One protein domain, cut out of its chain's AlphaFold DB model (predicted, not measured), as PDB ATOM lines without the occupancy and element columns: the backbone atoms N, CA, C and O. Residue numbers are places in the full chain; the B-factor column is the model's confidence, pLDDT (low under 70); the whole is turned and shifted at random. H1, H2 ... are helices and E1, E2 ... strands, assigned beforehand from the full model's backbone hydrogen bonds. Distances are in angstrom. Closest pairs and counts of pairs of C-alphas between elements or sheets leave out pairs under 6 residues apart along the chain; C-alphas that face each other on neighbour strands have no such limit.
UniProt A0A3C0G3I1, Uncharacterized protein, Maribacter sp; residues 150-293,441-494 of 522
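AT A GLANCE: This is residues 150 to 293 and 441 to 494 of the 522 residues of an uncharacterized protein of Maribacter sp (UniProt A0A3C0G3I1). Two strand-built lobes lie side by side in a flat whole: a small closed barrel of six strands, E2 to E7, with the short helix H2 outside it, and a curled sheet folded back on itself into two leaves, E1 E14 E9 E10 and E12 E13 E8, with E11 as the hinge. The long stretch of residues 239 to 262 joins the barrel to the sheet. The printed part has 198 residues with two named helices and fourteen named strands, ordered E1 H1 E2 E3 H2 E4 to E14; it is mostly strand, with under half of the residues in named elements. The sheet, order E1 E14 E9 E10 E11 E12 E13 E8, and the barrel are antiparallel. The whole is compact, radius of gyration of the C-alphas 16.5 A, spanning 49 by 47 by 24 A.

HOW THE PARTS SIT: E1, residues 150 to 153, is an edge strand of the strongly twisted folded sheet, antiparallel to E14, residues 476 to 482, with N 152 and O 478 2.9 A apart, within hydrogen-bond range. H1, residues 154 to 157, only grazes this sheet. In the barrel, E2, residues 163 to 172, bends by 79 degrees at residue 167 and forms a hairpin with E3, residues 180 to 183 (N 171 to O 182, 2.8 A). H2, residues 187 to 190, is on the barrel, outside it and over none of its strands, at a height over the sheet of 4.8 A. E4, residues 196 to 199, E5, residues 202 to 211, and E6, residues 214 to 218, are a meander of two hairpins, each strand the antiparallel neighbour of the one before (N 197 to O 204, 2.8 A; N 207 to O 216, 2.8 A). E7, residues 234 to 238, makes this a Greek key, its fourth strand antiparallel to E4 (N 198 to O 236, 2.8 A). E8, residues 263 to 266, is the sheet's other edge strand. E9, residues 291 to 293, is antiparallel to E14 (N 291 to O 479, 2.9 A). E10, residues 441 to 443, E11, residues 448 to 451, E12, residues 454 to 459, and E13, residues 466 to 469, are a second meander (N 442 to O 450, 2.9 A; N 458 to O 467, 2.8 A). Both helices are too short for an O i to N i+4 pair; each has its one O i to N i+3 pair within range.

IN THESE COORDINATES: E1 begins with C-alpha 150 at (40.542, -32.036, 6.874). E2 measures 21.0 A, E5 22.9 A and E14 19.3 A, ending with C-alpha 482 at (37.340, -40.274, -0.363).

THE WHOLE: The C-alphas farthest apart, of Gly 230 and Gly 453, are 49.7 A apart. Residues 294 to 440 are not printed; C-alphas 293 and 441 are 6.4 A apart across this cut. The links E6 to E7, E7 to E8 and E8 to E9 are long. The printed part's mean pLDDT is 85.5; residues 157 to 161, 173 to 174, 245 to 254, 271 to 272 and 494 are under 70.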
ATOM      1  N   SER A 150      41.042 -33.049   5.943       91.00
ATOM      2  CA  SER A 150      40.542 -32.036   6.874       91.00
ATOM      3  C   SER A 150      41.394 -30.788   6.749       91.00
ATOM      4  O   SER A 150      42.622 -30.891   6.766       91.00
ATOM      5  N   ASP A 151      40.732 -29.641   6.624       90.38
ATOM      6  CA  ASP A 151      41.324 -28.299   6.595       90.38
ATOM      7  C   ASP A 151      42.565 -28.178   5.719       90.38
ATOM      8  O   ASP A 151      43.564 -27.541   6.054       90.38
ATOM      9  N   TYR A 152      42.484 -28.809   4.558       89.94
ATOM     10  CA  TYR A 152      43.531 -28.746   3.574       89.94
ATOM     11  C   TYR A 152      43.473 -27.395   2.870       89.94
ATOM     12  O   TYR A 152      42.504 -27.090   2.170       89.94
ATOM     13  N   LEU A 153      44.515 -26.585   3.050       88.75
ATOM     14  CA  LEU A 153      44.697 -25.381   2.257       88.75
ATOM     15  C   LEU A 153      45.067 -25.792   0.837       88.75
ATOM     16  O   LEU A 153      46.098 -26.419   0.615       88.75
ATOM     17  N   VAL A 154      44.244 -25.411  -0.136       79.88
ATOM     18  CA  VAL A 154      44.458 -25.817  -1.533       79.88
ATOM     19  C   VAL A 154      45.800 -25.290  -2.060       79.88
ATOM     20  O   VAL A 154      46.507 -25.991  -2.783       79.88
ATOM     21  N   SER A 155      46.210 -24.107  -1.594       77.38
ATOM     22  CA  SER A 155      47.525 -23.511  -1.846       77.38
ATOM     23  C   SER A 155      48.707 -24.278  -1.226       77.38
ATOM     24  O   SER A 155      49.848 -24.011  -1.573       77.38
ATOM     25  N   ASP A 156      48.504 -25.257  -0.343       72.50
ATOM     26  CA  ASP A 156      49.621 -26.072   0.160       72.50
ATOM     27  C   ASP A 156      50.049 -27.162  -0.856       72.50
ATOM     28  O   ASP A 156      51.090 -27.788  -0.674       72.50
ATOM     29  N   SER A 157      49.311 -27.394  -1.962       59.09
ATOM     30  CA  SER A 157      49.774 -28.279  -3.069       59.09
ATOM     31  C   SER A 157      50.932 -27.689  -3.891       59.09
ATOM     32  O   SER A 157      51.430 -28.336  -4.813       59.09
ATOM     33  N   LEU A 158      51.359 -26.459  -3.596       54.25
ATOM     34  CA  LEU A 158      52.131 -25.615  -4.503       54.25
ATOM     35  C   LEU A 158      53.637 -25.875  -4.473       54.25
ATOM     36  O   LEU A 158      54.427 -25.055  -4.013       54.25
ATOM     37  N   ALA A 159      54.061 -26.948  -5.135       49.00
ATOM     38  CA  ALA A 159      55.271 -26.837  -5.943       49.00
ATOM     39  C   ALA A 159      54.903 -26.081  -7.241       49.00
ATOM     40  O   ALA A 159      54.563 -26.682  -8.256       49.00
ATOM     41  N   THR A 160      54.865 -24.749  -7.144       54.31
ATOM     42  CA  THR A 160      54.893 -23.737  -8.226       54.31
ATOM     43  C   THR A 160      53.800 -23.686  -9.311       54.31
ATOM     44  O   THR A 160      53.701 -22.640  -9.939       54.31
ATOM     45  N   ASP A 161      52.945 -24.700  -9.512       63.94
ATOM     46  CA  ASP A 161      52.093 -24.762 -10.727       63.94
ATOM     47  C   ASP A 161      50.609 -25.145 -10.511       63.94
ATOM     48  O   ASP A 161      49.951 -25.580 -11.456       63.94
ATOM     49  N   PHE A 162      50.050 -25.020  -9.296       78.50
ATOM     50  CA  PHE A 162      48.647 -25.406  -9.007       78.50
ATOM     51  C   PHE A 162      48.282 -26.813  -9.499       78.50
ATOM     52  O   PHE A 162      47.249 -27.016 -10.145       78.50
ATOM     53  N   LYS A 163      49.169 -27.777  -9.254       82.06
ATOM     54  CA  LYS A 163      49.075 -29.102  -9.855       82.06
ATOM     55  C   LYS A 163      49.055 -30.198  -8.807       82.06
ATOM     56  O   LYS A 163      49.793 -30.158  -7.827       82.06
ATOM     57  N   VAL A 164      48.217 -31.194  -9.048       86.12
ATOM     58  CA  VAL A 164      48.144 -32.433  -8.274       86.12
ATOM     59  C   VAL A 164      48.383 -33.587  -9.224       86.12
ATOM     60  O   VAL A 164      47.701 -33.685 -10.240       86.12
ATOM     61  N   ASP A 165      49.353 -34.441  -8.911       88.19
ATOM     62  CA  ASP A 165      49.651 -35.618  -9.724       88.19
ATOM     63  C   ASP A 165      48.404 -36.509  -9.861       88.19
ATOM     64  O   ASP A 165      47.706 -36.781  -8.882       88.19
ATOM     65  N   SER A 166      48.094 -36.918 -11.092       89.50
ATOM     66  CA  SER A 166      46.993 -37.845 -11.367       89.50
ATOM     67  C   SER A 166      47.403 -39.316 -11.243       89.50
ATOM     68  O   SER A 166      46.537 -40.192 -11.274       89.50
ATOM     69  N   GLY A 167      48.706 -39.598 -11.115       89.31
ATOM     70  CA  GLY A 167      49.276 -40.943 -11.168       89.31
ATOM     71  C   GLY A 167      49.257 -41.551 -12.574       89.31
ATOM     72  O   GLY A 167      49.361 -42.770 -12.720       89.31
ATOM     73  N   VAL A 168      49.066 -40.723 -13.606       91.81
ATOM     74  CA  VAL A 168      48.987 -41.129 -15.011       91.81
ATOM     75  C   VAL A 168      49.992 -40.344 -15.841       91.81
ATOM     76  O   VAL A 168      50.100 -39.127 -15.720       91.81
ATOM     77  N   ASP A 169      50.647 -41.045 -16.758       92.12
ATOM     78  CA  ASP A 169      51.564 -40.500 -17.747       92.12
ATOM     79  C   ASP A 169      51.000 -40.591 -19.177       92.12
ATOM     80  O   ASP A 169      50.183 -41.454 -19.533       92.12
ATOM     81  N   SER A 170      51.458 -39.681 -20.031       90.50
ATOM     82  CA  SER A 170      51.218 -39.753 -21.471       90.50
ATOM     83  C   SER A 170      52.093 -40.830 -22.123       90.50
ATOM     84  O   SER A 170      53.260 -40.995 -21.794       90.50
ATOM     85  N   GLN A 171      51.555 -41.567 -23.092       88.81
ATOM     86  CA  GLN A 171      52.277 -42.636 -23.803       88.81
ATOM     87  C   GLN A 171      52.752 -42.214 -25.198       88.81
ATOM     88  O   GLN A 171      53.663 -42.821 -25.759       88.81
ATOM     89  N   ALA A 172      52.151 -41.175 -25.779       79.00
ATOM     90  CA  ALA A 172      52.551 -40.647 -27.078       79.00
ATOM     91  C   ALA A 172      52.330 -39.135 -27.163       79.00
ATOM     92  O   ALA A 172      51.386 -38.596 -26.586       79.00
ATOM     93  N   ASN A 173      53.199 -38.474 -27.927       68.06
ATOM     94  CA  ASN A 173      53.190 -37.030 -28.120       68.06
ATOM     95  C   ASN A 173      52.056 -36.602 -29.083       68.06
ATOM     96  O   ASN A 173      52.099 -36.992 -30.255       68.06
ATOM     97  N   PRO A 174      51.099 -35.750 -28.662       69.19
ATOM     98  CA  PRO A 174      50.113 -35.153 -29.570       69.19
ATOM     99  C   PRO A 174      50.717 -34.124 -30.555       69.19
ATOM    100  O   PRO A 174      50.018 -33.583 -31.410       69.19
ATOM    101  N   GLY A 175      52.008 -33.809 -30.461       74.50
ATOM    102  CA  GLY A 175      52.654 -32.720 -31.193       74.50
ATOM    103  C   GLY A 175      52.198 -31.356 -30.673       74.50
ATOM    104  O   GLY A 175      51.811 -31.225 -29.516       74.50
ATOM    105  N   THR A 176      52.212 -30.322 -31.518       74.88
ATOM    106  CA  THR A 176      51.758 -28.958 -31.164       74.88
ATOM    107  C   THR A 176      50.311 -28.657 -31.562       74.88
ATOM    108  O   THR A 176      49.760 -27.649 -31.131       74.88
ATOM    109  N   SER A 177      49.686 -29.516 -32.371       81.06
ATOM    110  CA  SER A 177      48.317 -29.330 -32.874       81.06
ATOM    111  C   SER A 177      47.407 -30.540 -32.688       81.06
ATOM    112  O   SER A 177      46.194 -30.398 -32.827       81.06
ATOM    113  N   GLY A 178      47.950 -31.723 -32.378       84.31
ATOM    114  CA  GLY A 178      47.124 -32.884 -32.070       84.31
ATOM    115  C   GLY A 178      46.369 -32.669 -30.766       84.31
ATOM    116  O   GLY A 178      46.869 -32.029 -29.842       84.31
ATOM    117  N   THR A 179      45.152 -33.195 -30.724       90.81
ATOM    118  CA  THR A 179      44.204 -33.055 -29.612       90.81
ATOM    119  C   THR A 179      43.935 -34.378 -28.910       90.81
ATOM    120  O   THR A 179      43.134 -34.416 -27.989       90.81
ATOM    121  N   SER A 180      44.577 -35.467 -29.332       91.88
ATOM    122  CA  SER A 180      44.411 -36.786 -28.724       91.88
ATOM    123  C   SER A 180      45.649 -37.142 -27.913       91.88
ATOM    124  O   SER A 180      46.758 -37.127 -28.445       91.88
ATOM    125  N   ILE A 181      45.457 -37.440 -26.630       91.44
ATOM    126  CA  ILE A 181      46.513 -37.889 -25.724       91.44
ATOM    127  C   ILE A 181      46.366 -39.395 -25.550       91.44
ATOM    128  O   ILE A 181      45.322 -39.876 -25.102       91.44
ATOM    129  N   THR A 182      47.424 -40.130 -25.882       92.12
ATOM    130  CA  THR A 182      47.498 -41.572 -25.641       92.12
ATOM    131  C   THR A 182      47.935 -41.836 -24.206       92.12
ATOM    132  O   THR A 182      48.864 -41.203 -23.712       92.12
ATOM    133  N   LEU A 183      47.296 -42.803 -23.563       92.69
ATOM    134  CA  LEU A 183      47.493 -43.234 -22.185       92.69
ATOM    135  C   LEU A 183      47.727 -44.750 -22.143       92.69
ATOM    136  O   LEU A 183      47.392 -45.477 -23.082       92.69
ATOM    137  N   SER A 184      48.248 -45.242 -21.021       92.56
ATOM    138  CA  SER A 184      48.288 -46.682 -20.757       92.56
ATOM    139  C   SER A 184      46.873 -47.251 -20.594       92.56
ATOM    140  O   SER A 184      45.930 -46.544 -20.227       92.56
ATOM    141  N   SER A 185      46.705 -48.543 -20.879       91.38
ATOM    142  CA  SER A 185      45.389 -49.193 -20.825       91.38
ATOM    143  C   SER A 185      44.750 -49.064 -19.439       91.38
ATOM    144  O   SER A 185      45.326 -49.471 -18.434       91.38
ATOM    145  N   GLY A 186      43.547 -48.492 -19.391       87.00
ATOM    146  CA  GLY A 186      42.782 -48.251 -18.171       87.00
ATOM    147  C   GLY A 186      43.106 -46.934 -17.462       87.00
ATOM    148  O   GLY A 186      42.342 -46.540 -16.586       87.00
ATOM    149  N   HIS A 187      44.162 -46.211 -17.850       92.06
ATOM    150  CA  HIS A 187      44.520 -44.936 -17.215       92.06
ATOM    151  C   HIS A 187      43.528 -43.813 -17.549       92.06
ATOM    152  O   HIS A 187      43.369 -42.869 -16.779       92.06
ATOM    153  N   ASN A 188      42.770 -43.952 -18.640       90.38
ATOM    154  CA  ASN A 188      41.661 -43.059 -18.984       90.38
ATOM    155  C   ASN A 188      40.610 -42.939 -17.858       90.38
ATOM    156  O   ASN A 188      39.894 -41.943 -17.781       90.38
ATOM    157  N   LYS A 189      40.527 -43.941 -16.971       89.06
ATOM    158  CA  LYS A 189      39.619 -43.963 -15.821       89.06
ATOM    159  C   LYS A 189      39.945 -42.920 -14.752       89.06
ATOM    160  O   LYS A 189      39.049 -42.618 -13.972       89.06
ATOM    161  N   ALA A 190      41.147 -42.346 -14.725       90.38
ATOM    162  CA  ALA A 190      41.461 -41.255 -13.801       90.38
ATOM    163  C   ALA A 190      40.726 -39.951 -14.175       90.38
ATOM    164  O   ALA A 190      40.441 -39.123 -13.310       90.38
ATOM    165  N   PHE A 191      40.360 -39.786 -15.452       92.94
ATOM    166  CA  PHE A 191      39.840 -38.531 -15.997       92.94
ATOM    167  C   PHE A 191      38.333 -38.569 -16.256       92.94
ATOM    168  O   PHE A 191      37.704 -39.617 -16.441       92.94
ATOM    169  N   ARG A 192      37.724 -37.387 -16.273       92.44
ATOM    170  CA  ARG A 192      36.326 -37.141 -16.623       92.44
ATOM    171  C   ARG A 192      36.263 -35.976 -17.609       92.44
ATOM    172  O   ARG A 192      37.104 -35.084 -17.603       92.44
ATOM    173  N   VAL A 193      35.235 -35.977 -18.457       93.56
ATOM    174  CA  VAL A 193      34.970 -34.851 -19.365       93.56
ATOM    175  C   VAL A 193      34.783 -33.567 -18.552       93.56
ATOM    176  O   VAL A 193      34.039 -33.558 -17.571       93.56
ATOM    177  N   GLY A 194      35.452 -32.499 -18.978       92.38
ATOM    178  CA  GLY A 194      35.480 -31.198 -18.318       92.38
ATOM    179  C   GLY A 194      36.654 -30.992 -17.362       92.38
ATOM    180  O   GLY A 194      36.875 -29.852 -16.957       92.38
ATOM    181  N   ASP A 195      37.417 -32.039 -17.030       93.06
ATOM    182  CA  ASP A 195      38.634 -31.885 -16.230       93.06
ATOM    183  C   ASP A 195      39.629 -30.955 -16.921       93.06
ATOM    184  O   ASP A 195      39.825 -31.036 -18.137       93.06
ATOM    185  N   ILE A 196      40.286 -30.108 -16.129       91.75
ATOM    186  CA  ILE A 196      41.458 -29.356 -16.571       91.75
ATOM    187  C   ILE A 196      42.696 -30.097 -16.080       91.75
ATOM    188  O   ILE A 196      42.865 -30.329 -14.880       91.75
ATOM    189  N   ILE A 197      43.544 -30.472 -17.027       92.25
ATOM    190  CA  ILE A 197      44.786 -31.196 -16.793       92.25
ATOM    191  C   ILE A 197      45.987 -30.352 -17.208       92.25
ATOM    192  O   ILE A 197      45.860 -29.448 -18.035       92.25
ATOM    193  N   ILE A 198      47.148 -30.667 -16.645       89.81
ATOM    194  CA  ILE A 198      48.421 -30.014 -16.940       89.81
ATOM    195  C   ILE A 198      49.419 -31.059 -17.421       89.81
ATOM    196  O   ILE A 198      49.593 -32.093 -16.773       89.81
ATOM    197  N   ILE A 199      50.098 -30.755 -18.525       89.31
ATOM    198  CA  ILE A 199      51.290 -31.477 -18.982       89.31
ATOM    199  C   ILE A 199      52.384 -30.440 -19.215       89.31
ATOM    200  O   ILE A 199      52.177 -29.465 -19.942       89.31
ATOM    201  N   GLY A 200      53.532 -30.608 -18.555       86.81
ATOM    202  CA  GLY A 200      54.556 -29.566 -18.488       86.81
ATOM    203  C   GLY A 200      53.991 -28.280 -17.875       86.81
ATOM    204  O   GLY A 200      53.795 -28.208 -16.664       86.81
ATOM    205  N   THR A 201      53.715 -27.278 -18.716       85.12
ATOM    206  CA  THR A 201      53.133 -25.979 -18.328       85.12
ATOM    207  C   THR A 201      51.849 -25.623 -19.087       85.12
ATOM    208  O   THR A 201      51.299 -24.538 -18.889       85.12
ATOM    209  N   GLU A 202      51.349 -26.497 -19.965       88.81
ATOM    210  CA  GLU A 202      50.098 -26.257 -20.688       88.81
ATOM    211  C   GLU A 202      48.915 -26.823 -19.932       88.81
ATOM    212  O   GLU A 202      48.922 -27.980 -19.515       88.81
ATOM    213  N   LEU A 203      47.864 -26.015 -19.853       89.50
ATOM    214  CA  LEU A 203      46.566 -26.430 -19.381       89.50
ATOM    215  C   LEU A 203      45.738 -26.914 -20.573       89.50
ATOM    216  O   LEU A 203      45.655 -26.266 -21.619       89.50
ATOM    217  N   MET A 204      45.096 -28.061 -20.407       91.94
ATOM    218  CA  MET A 204      44.221 -28.658 -21.407       91.94
ATOM    219  C   MET A 204      42.907 -29.059 -20.750       91.94
ATOM    220  O   MET A 204      42.890 -29.469 -19.592       91.94
ATOM    221  N   ARG A 205      41.797 -28.971 -21.482       94.06
ATOM    222  CA  ARG A 205      40.497 -29.460 -21.011       94.06
ATOM    223  C   ARG A 205      40.172 -30.788 -21.672       94.06
ATOM    224  O   ARG A 205      40.184 -30.864 -22.895       94.06
ATOM    225  N   VAL A 206      39.815 -31.797 -20.888       95.56
ATOM    226  CA  VAL A 206      39.326 -33.083 -21.400       95.56
ATOM    227  C   VAL A 206      37.942 -32.895 -22.012       95.56
ATOM    228  O   VAL A 206      36.986 -32.573 -21.308       95.56
ATOM    229  N   ASP A 207      37.814 -33.112 -23.316       96.06
ATOM    230  CA  ASP A 207      36.537 -32.999 -24.026       96.06
ATOM    231  C   ASP A 207      35.845 -34.357 -24.175       96.06
ATOM    232  O   ASP A 207      34.617 -34.434 -24.174       96.06
ATOM    233  N   GLU A 208      36.621 -35.439 -24.274       96.19
ATOM    234  CA  GLU A 208      36.089 -36.779 -24.509       96.19
ATOM    235  C   GLU A 208      37.009 -37.865 -23.944       96.19
ATOM    236  O   GLU A 208      38.233 -37.794 -24.064       96.19
ATOM    237  N   ILE A 209      36.402 -38.907 -23.372       94.12
ATOM    238  CA  ILE A 209      37.072 -40.176 -23.079       94.12
ATOM    239  C   ILE A 209      36.767 -41.121 -24.244       94.12
ATOM    240  O   ILE A 209      35.645 -41.616 -24.343       94.12
ATOM    241  N   VAL A 210      37.738 -41.322 -25.133       93.31
ATOM    242  CA  VAL A 210      37.528 -42.010 -26.418       93.31
ATOM    243  C   VAL A 210      37.481 -43.522 -26.218       93.31
ATOM    244  O   VAL A 210      36.528 -44.187 -26.619       93.31
ATOM    245  N   ASP A 211      38.504 -44.065 -25.563       91.06
ATOM    246  CA  ASP A 211      38.622 -45.486 -25.251       91.06
ATOM    247  C   ASP A 211      39.472 -45.706 -23.987       91.06
ATOM    248  O   ASP A 211      39.706 -44.783 -23.206       91.06
ATOM    249  N   THR A 212      39.910 -46.945 -23.747       90.06
ATOM    250  CA  THR A 212      40.721 -47.320 -22.577       90.06
ATOM    251  C   THR A 212      42.140 -46.752 -22.584       90.06
ATOM    252  O   THR A 212      42.841 -46.870 -21.585       90.06
ATOM    253  N   THR A 213      42.583 -46.184 -23.699       92.94
ATOM    254  CA  THR A 213      43.963 -45.762 -23.971       92.94
ATOM    255  C   THR A 213      44.054 -44.344 -24.524       92.94
ATOM    256  O   THR A 213      45.147 -43.905 -24.859       92.94
ATOM    257  N   SER A 214      42.949 -43.609 -24.659       92.06
ATOM    258  CA  SER A 214      42.989 -42.276 -25.259       92.06
ATOM    259  C   SER A 214      41.898 -41.339 -24.756       92.06
ATOM    260  O   SER A 214      40.766 -41.736 -24.455       92.06
ATOM    261  N   ILE A 215      42.268 -40.062 -24.676       94.94
ATOM    262  CA  ILE A 215      41.380 -38.939 -24.374       94.94
ATOM    263  C   ILE A 215      41.568 -37.844 -25.426       94.94
ATOM    264  O   ILE A 215      42.680 -37.640 -25.914       94.94
ATOM    265  N   ASN A 216      40.495 -37.127 -25.756       94.44
ATOM    266  CA  ASN A 216      40.575 -35.921 -26.579       94.44
ATOM    267  C   ASN A 216      40.515 -34.675 -25.698       94.44
ATOM    268  O   ASN A 216      39.769 -34.635 -24.713       94.44
ATOM    269  N   VAL A 217      41.281 -33.653 -26.072       94.50
ATOM    270  CA  VAL A 217      41.442 -32.424 -25.302       94.50
ATOM    271  C   VAL A 217      41.360 -31.161 -26.155       94.50
ATOM    272  O   VAL A 217      41.837 -31.109 -27.293       94.50
ATOM    273  N   THR A 218      40.856 -30.096 -25.541       93.12
ATOM    274  CA  THR A 218      41.066 -28.723 -25.985       93.12
ATOM    275  C   THR A 218      42.369 -28.234 -25.375       93.12
ATOM    276  O   THR A 218      42.570 -28.301 -24.163       93.12
ATOM    277  N   ARG A 219      43.250 -27.730 -26.230       90.94
ATOM    278  CA  ARG A 219      44.600 -27.279 -25.885       90.94
ATOM    279  C   ARG A 219      44.661 -25.797 -25.566       90.94
ATOM    280  O   ARG A 219      43.709 -25.078 -25.867       90.94
ATOM    281  N   ALA A 220      45.794 -25.353 -25.019       88.44
ATOM    282  CA  ALA A 220      46.024 -23.943 -24.687       88.44
ATOM    283  C   ALA A 220      44.879 -23.335 -23.844       88.44
ATOM    284  O   ALA A 220      44.437 -22.204 -24.061       88.44
ATOM    285  N   PHE A 221      44.330 -24.130 -22.925       87.19
ATOM    286  CA  PHE A 221      43.172 -23.745 -22.135       87.19
ATOM    287  C   PHE A 221      43.570 -22.697 -21.082       87.19
ATOM    288  O   PHE A 221      44.719 -22.635 -20.656       87.19
ATOM    289  N   LEU A 222      42.630 -21.831 -20.683       82.81
ATOM    290  CA  LEU A 222      42.876 -20.713 -19.748       82.81
ATOM    291  C   LEU A 222      44.061 -19.799 -20.138       82.81
ATOM    292  O   LEU A 222      44.698 -19.201 -19.275       82.81
ATOM    293  N   GLY A 223      44.351 -19.676 -21.437       81.25
ATOM    294  CA  GLY A 223      45.410 -18.806 -21.952       81.25
ATOM    295  C   GLY A 223      46.826 -19.384 -21.845       81.25
ATOM    296  O   GLY A 223      47.789 -18.647 -22.055       81.25
ATOM    297  N   SER A 224      46.980 -20.678 -21.533       85.19
ATOM    298  CA  SER A 224      48.290 -21.333 -21.577       85.19
ATOM    299  C   SER A 224      48.804 -21.479 -23.013       85.19
ATOM    300  O   SER A 224      48.040 -21.446 -23.975       85.19
ATOM    301  N   THR A 225      50.104 -21.710 -23.184       87.81
ATOM    302  CA  THR A 225      50.700 -21.902 -24.517       87.81
ATOM    303  C   THR A 225      50.745 -23.383 -24.878       87.81
ATOM    304  O   THR A 225      51.211 -24.190 -24.079       87.81
ATOM    305  N   ALA A 226      50.310 -23.741 -26.088       88.75
ATOM    306  CA  ALA A 226      50.460 -25.104 -26.591       88.75
ATOM    307  C   ALA A 226      51.941 -25.462 -26.799       88.75
ATOM    308  O   ALA A 226      52.654 -24.733 -27.494       88.75
ATOM    309  N   ALA A 227      52.399 -26.591 -26.250       85.94
ATOM    310  CA  ALA A 227      53.777 -27.066 -26.420       85.94
ATOM    311  C   ALA A 227      53.859 -28.521 -26.911       85.94
ATOM    312  O   ALA A 227      52.874 -29.248 -26.961       85.94
ATOM    313  N   SER A 228      55.040 -28.953 -27.351       84.81
ATOM    314  CA  SER A 228      55.280 -30.367 -27.660       84.81
ATOM    315  C   SER A 228      55.850 -31.049 -26.425       84.81
ATOM    316  O   SER A 228      56.784 -30.517 -25.829       84.81
ATOM    317  N   TYR A 229      55.356 -32.242 -26.107       81.94
ATOM    318  CA  TYR A 229      55.788 -33.011 -24.937       81.94
ATOM    319  C   TYR A 229      56.511 -34.292 -25.348       81.94
ATOM    320  O   TYR A 229      56.374 -34.748 -26.488       81.94
ATOM    321  N   GLY A 230      57.316 -34.854 -24.448       77.31
ATOM    322  CA  GLY A 230      57.903 -36.175 -24.632       77.31
ATOM    323  C   GLY A 230      56.876 -37.304 -24.511       77.31
ATOM    324  O   GLY A 230      55.665 -37.091 -24.450       77.31
ATOM    325  N   THR A 231      57.376 -38.535 -24.497       81.50
ATOM    326  CA  THR A 231      56.633 -39.693 -23.981       81.50
ATOM    327  C   THR A 231      56.886 -39.825 -22.482       81.50
ATOM    328  O   THR A 231      57.966 -39.456 -22.027       81.50
ATOM    329  N   SER A 232      55.949 -40.424 -21.748       87.81
ATOM    330  CA  SER A 232      56.011 -40.620 -20.290       87.81
ATOM    331  C   SER A 232      56.025 -39.317 -19.493       87.81
ATOM    332  O   SER A 232      56.676 -39.214 -18.460       87.81
ATOM    333  N   GLU A 233      55.321 -38.305 -19.997       90.88
ATOM    334  CA  GLU A 233      55.142 -37.033 -19.296       90.88
ATOM    335  C   GLU A 233      53.972 -37.142 -18.324       90.88
ATOM    336  O   GLU A 233      52.872 -37.537 -18.733       90.88
ATOM    337  N   ASP A 234      54.214 -36.765 -17.070       91.00
ATOM    338  CA  ASP A 234      53.230 -36.815 -15.994       91.00
ATOM    339  C   ASP A 234      52.064 -35.862 -16.269       91.00
ATOM    340  O   ASP A 234      52.235 -34.667 -16.552       91.00
ATOM    341  N   ILE A 235      50.852 -36.391 -16.138       91.50
ATOM    342  CA  ILE A 235      49.615 -35.634 -16.274       91.50
ATOM    343  C   ILE A 235      49.136 -35.257 -14.877       91.50
ATOM    344  O   ILE A 235      48.992 -36.103 -13.998       91.50
ATOM    345  N   HIS A 236      48.833 -33.982 -14.673       90.19
ATOM    346  CA  HIS A 236      48.371 -33.467 -13.388       90.19
ATOM    347  C   HIS A 236      46.959 -32.893 -13.503       90.19
ATOM    348  O   HIS A 236      46.571 -32.412 -14.561       90.19
ATOM    349  N   PHE A 237      46.200 -32.878 -12.412       90.00
ATOM    350  CA  PHE A 237      44.990 -32.069 -12.280       90.00
ATOM    351  C   PHE A 237      45.349 -30.627 -11.932       90.00
ATOM    352  O   PHE A 237      46.209 -30.392 -11.082       90.00
ATOM    353  N   TYR A 238      44.655 -29.669 -12.546       88.44
ATOM    354  CA  TYR A 238      44.746 -28.260 -12.171       88.44
ATOM    355  C   TYR A 238      43.855 -27.961 -10.955       88.44
ATOM    356  O   TYR A 238      42.673 -28.303 -10.950       88.44
ATOM    357  N   THR A 239      44.420 -27.322  -9.929       85.25
ATOM    358  CA  THR A 239      43.725 -26.972  -8.671       85.25
ATOM    359  C   THR A 239      43.428 -25.479  -8.528       85.25
ATOM    360  O   THR A 239      42.747 -25.058  -7.585       85.25
ATOM    361  N   GLY A 240      43.917 -24.663  -9.465       83.69
ATOM    362  CA  GLY A 240      43.677 -23.226  -9.475       83.69
ATOM    363  C   GLY A 240      42.217 -22.870  -9.763       83.69
ATOM    364  O   GLY A 240      41.375 -23.720 -10.042       83.69
ATOM    365  N   ASN A 241      41.894 -21.583  -9.673       86.69
ATOM    366  CA  ASN A 241      40.544 -21.106  -9.950       86.69
ATOM    367  C   ASN A 241      40.322 -20.996 -11.467       86.69
ATOM    368  O   ASN A 241      40.928 -20.169 -12.144       86.69
ATOM    369  N   HIS A 242      39.409 -21.798 -12.006       86.50
ATOM    370  CA  HIS A 242      39.111 -21.877 -13.438       86.50
ATOM    371  C   HIS A 242      38.479 -20.584 -13.988       86.50
ATOM    372  O   HIS A 242      38.378 -20.419 -15.202       86.50
ATOM    373  N   LEU A 243      38.047 -19.661 -13.121       82.12
ATOM    374  CA  LEU A 243      37.477 -18.366 -13.510       82.12
ATOM    375  C   LEU A 243      38.536 -17.288 -13.797       82.12
ATOM    376  O   LEU A 243      38.187 -16.191 -14.225       82.12
ATOM    377  N   VAL A 244      39.817 -17.590 -13.572       71.00
ATOM    378  CA  VAL A 244      40.928 -16.625 -13.650       71.00
ATOM    379  C   VAL A 244      41.500 -16.483 -15.082       71.00
ATOM    380  O   VAL A 244      42.278 -15.571 -15.359       71.00
ATOM    381  N   GLY A 245      41.074 -17.309 -16.050       53.81
ATOM    382  CA  GLY A 245      41.642 -17.341 -17.410       53.81
ATOM    383  C   GLY A 245      41.102 -16.296 -18.403       53.81
ATOM    384  O   GLY A 245      39.969 -16.423 -18.856       53.81
ATOM    385  N   ASP A 246      41.944 -15.296 -18.721       43.50
ATOM    386  CA  ASP A 246      42.200 -14.642 -20.043       43.50
ATOM    387  C   ASP A 246      43.106 -13.384 -19.886       43.50
ATOM    388  O   ASP A 246      42.999 -12.399 -20.620       43.50
ATOM    389  N   GLY A 247      43.976 -13.348 -18.864       45.72
ATOM    390  CA  GLY A 247      44.766 -12.153 -18.520       45.72
ATOM    391  C   GLY A 247      43.991 -11.076 -17.743       45.72
ATOM    392  O   GLY A 247      44.386  -9.913 -17.758       45.72
ATOM    393  N   LYS A 248      42.878 -11.440 -17.083       41.88
ATOM    394  CA  LYS A 248      41.986 -10.495 -16.376       41.88
ATOM    395  C   LYS A 248      42.131 -10.463 -14.854       41.88
ATOM    396  O   LYS A 248      41.623  -9.538 -14.234       41.88
ATOM    397  N   GLU A 249      42.860 -11.400 -14.259       50.09
ATOM    398  CA  GLU A 249      43.234 -11.370 -12.842       50.09
ATOM    399  C   GLU A 249      44.736 -11.705 -12.761       50.09
ATOM    400  O   GLU A 249      45.156 -12.822 -13.048       50.09
ATOM    401  N   SER A 250      45.561 -10.696 -12.459       44.19
ATOM    402  CA  SER A 250      47.010 -10.835 -12.259       44.19
ATOM    403  C   SER A 250      47.279 -11.309 -10.836       44.19
ATOM    404  O   SER A 250      47.694 -10.524  -9.983       44.19
ATOM    405  N   ASP A 251      47.038 -12.589 -10.584       49.78
ATOM    406  CA  ASP A 251      47.602 -13.259  -9.420       49.78
ATOM    407  C   ASP A 251      48.872 -13.965  -9.840       49.78
ATOM    408  O   ASP A 251      48.911 -14.635 -10.866       49.78
ATOM    409  N   SER A 252      49.927 -13.788  -9.056       49.44
ATOM    410  CA  SER A 252      51.299 -14.243  -9.301       49.44
ATOM    411  C   SER A 252      51.478 -15.767  -9.365       49.44
ATOM    412  O   SER A 252      52.587 -16.256  -9.187       49.44
ATOM    413  N   ASN A 253      50.417 -16.534  -9.610       54.34
ATOM    414  CA  ASN A 253      50.384 -17.986  -9.536       54.34
ATOM    415  C   ASN A 253      50.827 -18.560  -8.173       54.34
ATOM    416  O   ASN A 253      51.328 -19.677  -8.100       54.34
ATOM    417  N   THR A 254      50.642 -17.814  -7.079       65.19
ATOM    418  CA  THR A 254      51.151 -18.208  -5.751       65.19
ATOM    419  C   THR A 254      50.096 -18.743  -4.787       65.19
ATOM    420  O   THR A 254      50.469 -19.375  -3.806       65.19
ATOM    421  N   ASN A 255      48.799 -18.499  -5.015       79.75
ATOM    422  CA  ASN A 255      47.737 -18.832  -4.057       79.75
ATOM    423  C   ASN A 255      46.445 -19.233  -4.783       79.75
ATOM    424  O   ASN A 255      46.057 -18.596  -5.765       79.75
ATOM    425  N   VAL A 256      45.758 -20.265  -4.289       84.00
ATOM    426  CA  VAL A 256      44.418 -20.660  -4.743       84.00
ATOM    427  C   VAL A 256      43.372 -19.918  -3.921       84.00
ATOM    428  O   VAL A 256      43.302 -20.060  -2.702       84.00
ATOM    429  N   ARG A 257      42.539 -19.127  -4.598       87.50
ATOM    430  CA  ARG A 257      41.598 -18.208  -3.951       87.50
ATOM    431  C   ARG A 257      40.384 -17.894  -4.819       87.50
ATOM    432  O   ARG A 257      40.361 -18.185  -6.019       87.50
ATOM    433  N   THR A 258      39.377 -17.279  -4.209       89.88
ATOM    434  CA  THR A 258      38.241 -16.694  -4.932       89.88
ATOM    435  C   THR A 258      38.672 -15.502  -5.802       89.88
ATOM    436  O   THR A 258      39.720 -14.897  -5.579       89.88
ATOM    437  N   ASP A 259      37.885 -15.164  -6.825       87.75
ATOM    438  CA  ASP A 259      38.127 -14.005  -7.692       87.75
ATOM    439  C   ASP A 259      37.709 -12.672  -7.024       87.75
ATOM    440  O   ASP A 259      37.244 -12.628  -5.879       87.75
ATOM    441  N   ALA A 260      37.842 -11.557  -7.748       86.25
ATOM    442  CA  ALA A 260      37.394 -10.235  -7.296       86.25
ATOM    443  C   ALA A 260      35.869 -10.103  -7.081       86.25
ATOM    444  O   ALA A 260      35.407  -9.101  -6.542       86.25
ATOM    445  N   SER A 261      35.072 -11.083  -7.506       89.06
ATOM    446  CA  SER A 261      33.637 -11.190  -7.204       89.06
ATOM    447  C   SER A 261      33.347 -12.236  -6.122       89.06
ATOM    448  O   SER A 261      32.185 -12.566  -5.895       89.06
ATOM    449  N   GLY A 262      34.382 -12.780  -5.474       91.44
ATOM    450  CA  GLY A 262      34.254 -13.798  -4.440       91.44
ATOM    451  C   GLY A 262      33.968 -15.204  -4.967       91.44
ATOM    452  O   GLY A 262      33.623 -16.088  -4.192       91.44
ATOM    453  N   ARG A 263      34.115 -15.455  -6.269       93.12
ATOM    454  CA  ARG A 263      33.764 -16.734  -6.895       93.12
ATOM    455  C   ARG A 263      34.970 -17.648  -7.038       93.12
ATOM    456  O   ARG A 263      36.054 -17.211  -7.421       93.12
ATOM    457  N   TYR A 264      34.755 -18.937  -6.836       92.19
ATOM    458  CA  TYR A 264      35.709 -19.984  -7.182       92.19
ATOM    459  C   TYR A 264      35.020 -21.059  -8.018       92.19
ATOM    460  O   TYR A 264      33.847 -21.375  -7.800       92.19
ATOM    461  N   ALA A 265      35.754 -21.623  -8.972       92.19
ATOM    462  CA  ALA A 265      35.372 -22.845  -9.658       92.19
ATOM    463  C   ALA A 265      36.621 -23.694  -9.916       92.19
ATOM    464  O   ALA A 265      37.596 -23.172 -10.448       92.19
ATOM    465  N   GLY A 266      36.609 -24.974  -9.556       90.19
ATOM    466  CA  GLY A 266      37.781 -25.832  -9.743       90.19
ATOM    467  C   GLY A 266      37.762 -27.116  -8.925       90.19
ATOM    468  O   GLY A 266      36.753 -27.469  -8.313       90.19
ATOM    469  N   ASN A 267      38.892 -27.819  -8.939       89.00
ATOM    470  CA  ASN A 267      39.098 -29.102  -8.273       89.00
ATOM    471  C   ASN A 267      40.136 -28.958  -7.144       89.00
ATOM    472  O   ASN A 267      41.334 -29.047  -7.409       89.00
ATOM    473  N   PRO A 268      39.725 -28.756  -5.880       86.75
ATOM    474  CA  PRO A 268      40.644 -28.487  -4.773       86.75
ATOM    475  C   PRO A 268      41.254 -29.782  -4.207       86.75
ATOM    476  O   PRO A 268      41.088 -30.107  -3.032       86.75
ATOM    477  N   PHE A 269      41.906 -30.572  -5.060       84.88
ATOM    478  CA  PHE A 269      42.467 -31.865  -4.675       84.88
ATOM    479  C   PHE A 269      43.754 -31.740  -3.870       84.88
ATOM    480  O   PHE A 269      44.513 -30.787  -4.016       84.88
ATOM    481  N   LYS A 270      44.019 -32.770  -3.065       80.50
ATOM    482  CA  LYS A 270      45.261 -32.950  -2.317       80.50
ATOM    483  C   LYS A 270      46.146 -34.001  -2.990       80.50
ATOM    484  O   LYS A 270      45.663 -35.063  -3.375       80.50
ATOM    485  N   THR A 271      47.447 -33.720  -3.057       66.81
ATOM    486  CA  THR A 271      48.474 -34.484  -3.798       66.81
ATOM    487  C   THR A 271      48.553 -35.978  -3.481       66.81
ATOM    488  O   THR A 271      48.862 -36.760  -4.368       66.81
ATOM    489  N   SER A 272      48.265 -36.403  -2.247       65.94
ATOM    490  CA  SER A 272      48.362 -37.814  -1.835       65.94
ATOM    491  C   SER A 272      47.026 -38.558  -1.761       65.94
ATOM    492  O   SER A 272      47.008 -39.754  -1.484       65.94
ATOM    493  N   GLN A 273      45.905 -37.859  -1.952       74.19
ATOM    494  CA  GLN A 273      44.551 -38.371  -1.709       74.19
ATOM    495  C   GLN A 273      43.605 -37.808  -2.773       74.19
ATOM    496  O   GLN A 273      42.661 -37.063  -2.487       74.19
ATOM    497  N   VAL A 274      43.905 -38.131  -4.033       78.62
ATOM    498  CA  VAL A 274      43.067 -37.730  -5.160       78.62
ATOM    499  C   VAL A 274      41.791 -38.573  -5.141       78.62
ATOM    500  O   VAL A 274      41.873 -39.793  -5.002       78.62
ATOM    501  N   PRO A 275      40.601 -37.976  -5.324       82.69
ATOM    502  CA  PRO A 275      39.352 -38.733  -5.344       82.69
ATOM    503  C   PRO A 275      39.222 -39.686  -6.538       82.69
ATOM    504  O   PRO A 275      38.173 -40.287  -6.704       82.69
ATOM    505  N   ARG A 276      40.204 -39.777  -7.437       85.62
ATOM    506  CA  ARG A 276      40.093 -40.521  -8.695       85.62
ATOM    507  C   ARG A 276      41.356 -41.310  -8.957       85.62
ATOM    508  O   ARG A 276      42.453 -40.788  -8.784       85.62
ATOM    509  N   THR A 277      41.176 -42.554  -9.377       79.31
ATOM    510  CA  THR A 277      42.242 -43.542  -9.526       79.31
ATOM    511  C   THR A 277      42.124 -44.266 -10.863       79.31
ATOM    512  O   THR A 277      41.107 -44.208 -11.557       79.31
ATOM    513  N   THR A 278      43.163 -45.006 -11.238       82.62
ATOM    514  CA  THR A 278      43.142 -45.851 -12.440       82.62
ATOM    515  C   THR A 278      42.324 -47.141 -12.258       82.62
ATOM    516  O   THR A 278      41.989 -47.795 -13.249       82.62
ATOM    517  N   SER A 279      41.931 -47.513 -11.028       76.19
ATOM    518  CA  SER A 279      41.065 -48.679 -10.776       76.19
ATOM    519  C   SER A 279      39.575 -48.351 -10.949       76.19
ATOM    520  O   SER A 279      38.831 -49.173 -11.493       76.19
ATOM    521  N   ASN A 280      39.161 -47.121 -10.605       75.56
ATOM    522  CA  ASN A 280      37.783 -46.599 -10.605       75.56
ATOM    523  C   ASN A 280      36.838 -47.209  -9.548       75.56
ATOM    524  O   ASN A 280      35.632 -46.927  -9.533       75.56
ATOM    525  N   GLU A 281      37.352 -48.042  -8.649       75.31
ATOM    526  CA  GLU A 281      36.522 -48.812  -7.715       75.31
ATOM    527  C   GLU A 281      35.855 -47.902  -6.681       75.31
ATOM    528  O   GLU A 281      34.624 -47.880  -6.568       75.31
ATOM    529  N   LEU A 282      36.635 -47.012  -6.069       80.06
ATOM    530  CA  LEU A 282      36.207 -46.147  -4.962       80.06
ATOM    531  C   LEU A 282      36.323 -44.659  -5.287       80.06
ATOM    532  O   LEU A 282      36.383 -43.806  -4.406       80.06
ATOM    533  N   ASP A 283      36.339 -44.358  -6.585       86.75
ATOM    534  CA  ASP A 283      36.448 -42.993  -7.074       86.75
ATOM    535  C   ASP A 283      35.268 -42.122  -6.644       86.75
ATOM    536  O   ASP A 283      34.098 -42.498  -6.798       86.75
ATOM    537  N   GLY A 284      35.620 -40.918  -6.227       89.62
ATOM    538  CA  GLY A 284      34.792 -39.763  -5.985       89.62
ATOM    539  C   GLY A 284      34.921 -39.252  -4.557       89.62
ATOM    540  O   GLY A 284      35.697 -39.748  -3.742       89.62
ATOM    541  N   ILE A 285      34.114 -38.245  -4.259       92.44
ATOM    542  CA  ILE A 285      33.938 -37.700  -2.914       92.44
ATOM    543  C   ILE A 285      32.670 -38.303  -2.306       92.44
ATOM    544  O   ILE A 285      31.678 -38.521  -3.008       92.44
ATOM    545  N   VAL A 286      32.686 -38.597  -1.007       91.75
ATOM    546  CA  VAL A 286      31.495 -39.061  -0.284       91.75
ATOM    547  C   VAL A 286      30.485 -37.923  -0.181       91.75
ATOM    548  O   VAL A 286      30.794 -36.849   0.343       91.75
ATOM    549  N   ALA A 287      29.267 -38.162  -0.666       91.06
ATOM    550  CA  ALA A 287      28.195 -37.177  -0.608       91.06
ATOM    551  C   ALA A 287      27.886 -36.778   0.845       91.06
ATOM    552  O   ALA A 287      27.710 -37.640   1.703       91.06
ATOM    553  N   GLY A 288      27.825 -35.475   1.109       90.75
ATOM    554  CA  GLY A 288      27.573 -34.885   2.425       90.75
ATOM    555  C   GLY A 288      28.827 -34.678   3.275       90.75
ATOM    556  O   GLY A 288      28.726 -34.120   4.360       90.75
ATOM    557  N   SER A 289      30.004 -35.118   2.814       93.06
ATOM    558  CA  SER A 289      31.253 -34.977   3.581       93.06
ATOM    559  C   SER A 289      32.020 -33.682   3.308       93.06
ATOM    560  O   SER A 289      32.950 -33.366   4.045       93.06
ATOM    561  N   PHE A 290      31.678 -32.961   2.237       94.81
ATOM    562  CA  PHE A 290      32.471 -31.829   1.769       94.81
ATOM    563  C   PHE A 290      32.164 -30.547   2.552       94.81
ATOM    564  O   PHE A 290      30.999 -30.205   2.764       94.81
ATOM    565  N   TYR A 291      33.202 -29.800   2.921       94.94
ATOM    566  CA  TYR A 291      33.067 -28.479   3.525       94.94
ATOM    567  C   TYR A 291      34.199 -27.530   3.106       94.94
ATOM    568  O   TYR A 291      35.268 -27.963   2.671       94.94
ATOM    569  N   ILE A 292      33.951 -26.224   3.246       95.50
ATOM    570  CA  ILE A 292      34.901 -25.139   2.975       95.50
ATOM    571  C   ILE A 292      34.901 -24.170   4.156       95.50
ATOM    572  O   ILE A 292      33.836 -23.823   4.680       95.50
ATOM    573  N   ARG A 293      36.086 -23.677   4.522       93.69
ATOM    574  CA  ARG A 293      36.251 -22.532   5.428       93.69
ATOM    575  C   ARG A 293      37.124 -21.478   4.766       93.69
ATOM    576  O   ARG A 293      38.209 -21.787   4.278       93.69
ATOM    577  N   ILE A 441      30.946 -23.266   4.882       95.81
ATOM    578  CA  ILE A 441      30.147 -23.742   3.751       95.81
ATOM    579  C   ILE A 441      30.142 -25.269   3.828       95.81
ATOM    580  O   ILE A 441      31.211 -25.874   3.828       95.81
ATOM    581  N   TYR A 442      28.974 -25.900   3.873       95.38
ATOM    582  CA  TYR A 442      28.853 -27.357   3.988       95.38
ATOM    583  C   TYR A 442      27.978 -27.949   2.883       95.38
ATOM    584  O   TYR A 442      27.050 -27.311   2.391       95.38
ATOM    585  N   ASP A 443      28.271 -29.184   2.495       95.06
ATOM    586  CA  ASP A 443      27.481 -29.952   1.540       95.06
ATOM    587  C   ASP A 443      26.256 -30.607   2.201       95.06
ATOM    588  O   ASP A 443      26.353 -31.244   3.248       95.06
ATOM    589  N   ASN A 444      25.089 -30.499   1.564       90.25
ATOM    590  CA  ASN A 444      23.846 -31.127   2.024       90.25
ATOM    591  C   ASN A 444      23.649 -32.584   1.542       90.25
ATOM    592  O   ASN A 444      22.552 -33.135   1.677       90.25
ATOM    593  N   GLY A 445      24.653 -33.192   0.903       89.06
ATOM    594  CA  GLY A 445      24.585 -34.547   0.340       89.06
ATOM    595  C   GLY A 445      23.818 -34.647  -0.980       89.06
ATOM    596  O   GLY A 445      23.535 -35.746  -1.463       89.06
ATOM    597  N   SER A 446      23.456 -33.506  -1.567       86.31
ATOM    598  CA  SER A 446      22.692 -33.401  -2.818       86.31
ATOM    599  C   SER A 446      23.469 -32.716  -3.935       86.31
ATOM    600  O   SER A 446      22.947 -32.602  -5.043       86.31
ATOM    601  N   GLY A 447      24.697 -32.291  -3.649       90.62
ATOM    602  CA  GLY A 447      25.522 -31.487  -4.533       90.62
ATOM    603  C   GLY A 447      25.358 -29.984  -4.325       90.62
ATOM    604  O   GLY A 447      25.980 -29.243  -5.076       90.62
ATOM    605  N   ASP A 448      24.574 -29.525  -3.340       94.69
ATOM    606  CA  ASP A 448      24.441 -28.098  -3.023       94.69
ATOM    607  C   ASP A 448      25.346 -27.724  -1.847       94.69
ATOM    608  O   ASP A 448      25.339 -28.383  -0.804       94.69
ATOM    609  N   LEU A 449      26.076 -26.621  -1.999       97.00
ATOM    610  CA  LEU A 449      26.904 -26.041  -0.947       97.00
ATOM    611  C   LEU A 449      26.119 -24.946  -0.223       97.00
ATOM    612  O   LEU A 449      25.638 -24.000  -0.851       97.00
ATOM    613  N   ILE A 450      25.994 -25.075   1.096       95.75
ATOM    614  CA  ILE A 450      25.130 -24.257   1.944       95.75
ATOM    615  C   ILE A 450      25.965 -23.401   2.894       95.75
ATOM    616  O   ILE A 450      26.851 -23.910   3.573       95.75
ATOM    617  N   LYS A 451      25.632 -22.112   3.003       94.31
ATOM    618  CA  LYS A 451      26.147 -21.197   4.037       94.31
ATOM    619  C   LYS A 451      24.990 -20.365   4.568       94.31
ATOM    620  O   LYS A 451      24.203 -19.842   3.781       94.31
ATOM    621  N   LYS A 452      24.840 -20.255   5.895       91.56
ATOM    622  CA  LYS A 452      23.738 -19.493   6.532       91.56
ATOM    623  C   LYS A 452      22.339 -19.856   5.982       91.56
ATOM    624  O   LYS A 452      21.481 -18.994   5.813       91.56
ATOM    625  N   GLY A 453      22.122 -21.138   5.672       89.25
ATOM    626  CA  GLY A 453      20.857 -21.657   5.135       89.25
ATOM    627  C   GLY A 453      20.580 -21.337   3.659       89.25
ATOM    628  O   GLY A 453      19.501 -21.663   3.169       89.25
ATOM    629  N   GLN A 454      21.520 -20.718   2.941       92.94
ATOM    630  CA  GLN A 454      21.396 -20.390   1.520       92.94
ATOM    631  C   GLN A 454      22.336 -21.250   0.677       92.94
ATOM    632  O   GLN A 454      23.450 -21.552   1.102       92.94
ATOM    633  N   ILE A 455      21.896 -21.615  -0.531       95.38
ATOM    634  CA  ILE A 455      22.760 -22.257  -1.527       95.38
ATOM    635  C   ILE A 455      23.726 -21.197  -2.061       95.38
ATOM    636  O   ILE A 455      23.296 -20.219  -2.670       95.38
ATOM    637  N   VAL A 456      25.020 -21.403  -1.835       96.75
ATOM    638  CA  VAL A 456      26.104 -20.514  -2.290       96.75
ATOM    639  C   VAL A 456      26.965 -21.143  -3.382       96.75
ATOM    640  O   VAL A 456      27.851 -20.489  -3.933       96.75
ATOM    641  N   GLY A 457      26.717 -22.413  -3.703       97.31
ATOM    642  CA  GLY A 457      27.515 -23.158  -4.660       97.31
ATOM    643  C   GLY A 457      27.037 -24.587  -4.869       97.31
ATOM    644  O   GLY A 457      25.969 -24.981  -4.403       97.31
ATOM    645  N   SER A 458      27.863 -25.371  -5.550       97.19
ATOM    646  CA  SER A 458      27.612 -26.776  -5.848       97.19
ATOM    647  C   SER A 458      28.891 -27.606  -5.871       97.19
ATOM    648  O   SER A 458      29.966 -27.077  -6.164       97.19
ATOM    649  N   ILE A 459      28.750 -28.913  -5.663       96.19
ATOM    650  CA  ILE A 459      29.799 -29.923  -5.808       96.19
ATOM    651  C   ILE A 459      29.330 -31.073  -6.704       96.19
ATOM    652  O   ILE A 459      28.212 -31.574  -6.585       96.19
ATOM    653  N   ASN A 460      30.215 -31.537  -7.583       94.50
ATOM    654  CA  ASN A 460      30.058 -32.792  -8.303       94.50
ATOM    655  C   ASN A 460      30.899 -33.882  -7.630       94.50
ATOM    656  O   ASN A 460      32.120 -33.838  -7.675       94.50
ATOM    657  N   TYR A 461      30.257 -34.894  -7.051       92.38
ATOM    658  CA  TYR A 461      30.961 -35.957  -6.324       92.38
ATOM    659  C   TYR A 461      31.835 -36.865  -7.193       92.38
ATOM    660  O   TYR A 461      32.772 -37.460  -6.675       92.38
ATOM    661  N   ASP A 462      31.528 -37.016  -8.486       89.81
ATOM    662  CA  ASP A 462      32.310 -37.864  -9.400       89.81
ATOM    663  C   ASP A 462      33.578 -37.151  -9.865       89.81
ATOM    664  O   ASP A 462      34.659 -37.733  -9.847       89.81
ATOM    665  N   THR A 463      33.453 -35.887 -10.274       90.88
ATOM    666  CA  THR A 463      34.606 -35.112 -10.746       90.88
ATOM    667  C   THR A 463      35.337 -34.397  -9.622       90.88
ATOM    668  O   THR A 463      36.451 -33.953  -9.840       90.88
ATOM    669  N   GLY A 464      34.721 -34.234  -8.450       91.38
ATOM    670  CA  GLY A 464      35.206 -33.387  -7.361       91.38
ATOM    671  C   GLY A 464      35.232 -31.891  -7.691       91.38
ATOM    672  O   GLY A 464      35.859 -31.119  -6.970       91.38
ATOM    673  N   PHE A 465      34.588 -31.484  -8.788       93.56
ATOM    674  CA  PHE A 465      34.506 -30.086  -9.190       93.56
ATOM    675  C   PHE A 465      33.564 -29.340  -8.254       93.56
ATOM    676  O   PHE A 465      32.432 -29.782  -8.030       93.56
ATOM    677  N   ILE A 466      34.010 -28.191  -7.766       95.50
ATOM    678  CA  ILE A 466      33.192 -27.279  -6.975       95.50
ATOM    679  C   ILE A 466      33.041 -25.945  -7.687       95.50
ATOM    680  O   ILE A 466      33.917 -25.512  -8.434       95.50
ATOM    681  N   SER A 467      31.941 -25.263  -7.402       96.00
ATOM    682  CA  SER A 467      31.807 -23.838  -7.666       96.00
ATOM    683  C   SER A 467      31.060 -23.186  -6.520       96.00
ATOM    684  O   SER A 467      30.047 -23.722  -6.084       96.00
ATOM    685  N   PHE A 468      31.551 -22.059  -6.016       96.62
ATOM    686  CA  PHE A 468      30.905 -21.329  -4.928       96.62
ATOM    687  C   PHE A 468      31.210 -19.834  -4.993       96.62
ATOM    688  O   PHE A 468      32.119 -19.404  -5.706       96.62
ATOM    689  N   THR A 469      30.435 -19.049  -4.247       94.69
ATOM    690  CA  THR A 469      30.683 -17.620  -4.015       94.69
ATOM    691  C   THR A 469      30.796 -17.347  -2.520       94.69
ATOM    692  O   THR A 469      29.961 -17.810  -1.746       94.69
ATOM    693  N   ASP A 470      31.818 -16.595  -2.123       93.44
ATOM    694  CA  ASP A 470      32.044 -16.147  -0.751       93.44
ATOM    695  C   ASP A 470      32.843 -14.825  -0.726       93.44
ATOM    696  O   ASP A 470      32.656 -13.979  -1.601       93.44
ATOM    697  N   ASN A 471      33.714 -14.619   0.266       90.50
ATOM    698  CA  ASN A 471      34.507 -13.400   0.421       90.50
ATOM    699  C   ASN A 471      35.378 -13.078  -0.807       90.50
ATOM    700  O   ASN A 471      35.870 -13.954  -1.524       90.50
ATOM    701  N   TYR A 472      35.605 -11.778  -1.002       90.38
ATOM    702  CA  TYR A 472      36.500 -11.214  -2.008       90.38
ATOM    703  C   TYR A 472      37.921 -11.768  -1.860       90.38
ATOM    704  O   TYR A 472      38.521 -11.617  -0.798       90.38
ATOM    705  N   ARG A 473      38.476 -12.351  -2.932       88.38
ATOM    706  CA  ARG A 473      39.897 -12.731  -3.016       88.38
ATOM    707  C   ARG A 473      40.443 -13.418  -1.753       88.38
ATOM    708  O   ARG A 473      41.511 -13.058  -1.249       88.38
ATOM    709  N   THR A 474      39.697 -14.396  -1.250       90.00
ATOM    710  CA  THR A 474      40.034 -15.162  -0.048       90.00
ATOM    711  C   THR A 474      40.637 -16.506  -0.415       90.00
ATOM    712  O   THR A 474      40.133 -17.208  -1.296       90.00
ATOM    713  N   GLU A 475      41.682 -16.898   0.304       91.19
ATOM    714  CA  GLU A 475      42.058 -18.304   0.390       91.19
ATOM    715  C   GLU A 475      41.041 -19.062   1.240       91.19
ATOM    716  O   GLU A 475      40.254 -18.486   2.003       91.19
ATOM    717  N   PHE A 476      41.045 -20.377   1.084       92.62
ATOM    718  CA  PHE A 476      40.124 -21.253   1.775       92.62
ATOM    719  C   PHE A 476      40.739 -22.631   1.972       92.62
ATOM    720  O   PHE A 476      41.560 -23.093   1.176       92.62
ATOM    721  N   VAL A 477      40.309 -23.290   3.038       93.25
ATOM    722  CA  VAL A 477      40.591 -24.701   3.271       93.25
ATOM    723  C   VAL A 477      39.377 -25.539   2.911       93.25
ATOM    724  O   VAL A 477      38.239 -25.073   3.004       93.25
ATOM    725  N   VAL A 478      39.626 -26.780   2.513       93.50
ATOM    726  CA  VAL A 478      38.588 -27.767   2.215       93.50
ATOM    727  C   VAL A 478      38.770 -29.015   3.066       93.50
ATOM    728  O   VAL A 478      39.889 -29.377   3.436       93.50
ATOM    729  N   GLY A 479      37.674 -29.713   3.324       92.81
ATOM    730  CA  GLY A 479      37.717 -31.073   3.840       92.81
ATOM    731  C   GLY A 479      36.633 -31.931   3.211       92.81
ATOM    732  O   GLY A 479      35.604 -31.418   2.774       92.81
ATOM    733  N   TYR A 480      36.922 -33.223   3.075       93.06
ATOM    734  CA  TYR A 480      36.070 -34.200   2.405       93.06
ATOM    735  C   TYR A 480      36.575 -35.632   2.621       93.06
ATOM    736  O   TYR A 480      37.752 -35.853   2.910       93.06
ATOM    737  N   ASN A 481      35.691 -36.615   2.434       91.88
ATOM    738  CA  ASN A 481      36.035 -38.036   2.502       91.88
ATOM    739  C   ASN A 481      36.118 -38.651   1.097       91.88
ATOM    740  O   ASN A 481      35.290 -38.355   0.230       91.88
ATOM    741  N   VAL A 482      37.092 -39.536   0.889       88.88
ATOM    742  CA  VAL A 482      37.340 -40.274  -0.363       88.88
ATOM    743  C   VAL A 482      37.596 -41.754  -0.082       88.88
ATOM    744  O   VAL A 482      37.655 -42.170   1.075       88.88
ATOM    745  N   LEU A 483      37.755 -42.536  -1.156       82.50
ATOM    746  CA  LEU A 483      38.090 -43.965  -1.120       82.50
ATOM    747  C   LEU A 483      37.059 -44.828  -0.382       82.50
ATOM    748  O   LEU A 483      37.376 -45.904   0.095       82.50
ATOM    749  N   SER A 484      35.814 -44.361  -0.304       86.38
ATOM    750  CA  SER A 484      34.722 -45.087   0.339       86.38
ATOM    751  C   SER A 484      33.814 -45.733  -0.699       86.38
ATOM    752  O   SER A 484      33.557 -45.158  -1.760       86.38
ATOM    753  N   ALA A 485      33.206 -46.863  -0.339       85.88
ATOM    754  CA  ALA A 485      32.145 -47.489  -1.120       85.88
ATOM    755  C   ALA A 485      30.998 -46.516  -1.451       85.88
ATOM    756  O   ALA A 485      30.386 -46.616  -2.505       85.88
ATOM    757  N   MET A 486      30.729 -45.521  -0.598       86.88
ATOM    758  CA  MET A 486      29.674 -44.522  -0.824       86.88
ATOM    759  C   MET A 486      30.093 -43.346  -1.721       86.88
ATOM    760  O   MET A 486      29.257 -42.491  -2.034       86.88
ATOM    761  N   ALA A 487      31.358 -43.275  -2.135       88.62
ATOM    762  CA  ALA A 487      31.915 -42.132  -2.844       88.62
ATOM    763  C   ALA A 487      31.439 -42.016  -4.301       88.62
ATOM    764  O   ALA A 487      31.020 -42.986  -4.941       88.62
ATOM    765  N   GLY A 488      31.501 -40.797  -4.835       88.75
ATOM    766  CA  GLY A 488      31.287 -40.526  -6.254       88.75
ATOM    767  C   GLY A 488      29.833 -40.563  -6.689       88.75
ATOM    768  O   GLY A 488      28.915 -40.456  -5.880       88.75
ATOM    769  N   LYS A 489      29.597 -40.691  -7.997       85.69
ATOM    770  CA  LYS A 489      28.255 -40.915  -8.568       85.69
ATOM    771  C   LYS A 489      27.718 -42.308  -8.232       85.69
ATOM    772  O   LYS A 489      28.457 -43.162  -7.762       85.69
ATOM    773  N   MET A 490      26.442 -42.555  -8.532       85.56
ATOM    774  CA  MET A 490      25.900 -43.915  -8.505       85.56
ATOM    775  C   MET A 490      26.556 -44.766  -9.602       85.56
ATOM    776  O   MET A 490      26.505 -44.405 -10.784       85.56
ATOM    777  N   LYS A 491      27.158 -45.881  -9.196       83.25
ATOM    778  CA  LYS A 491      27.869 -46.850 -10.027       83.25
ATOM    779  C   LYS A 491      27.181 -48.212  -9.916       83.25
ATOM    780  O   LYS A 491      26.819 -48.630  -8.817       83.25
ATOM    781  N   THR A 492      27.017 -48.909 -11.038       78.81
ATOM    782  CA  THR A 492      26.411 -50.256 -11.109       78.81
ATOM    783  C   THR A 492      27.290 -51.286 -11.817       78.81
ATOM    784  O   THR A 492      26.838 -52.403 -12.075       78.81
ATOM    785  N   ALA A 493      28.501 -50.917 -12.238       75.25
ATOM    786  CA  ALA A 493      29.366 -51.826 -12.986       75.25
ATOM    787  C   ALA A 493      29.816 -52.974 -12.078       75.25
ATOM    788  O   ALA A 493      29.991 -52.764 -10.888       75.25
ATOM    789  N   THR A 494      30.032 -54.181 -12.610       68.88
ATOM    790  CA  THR A 494      30.342 -55.378 -11.801       68.88
ATOM    791  C   THR A 494      31.468 -55.172 -10.783       68.88
ATOM    792  O   THR A 494      31.348 -55.679  -9.676       68.88
TER     793      THR A 494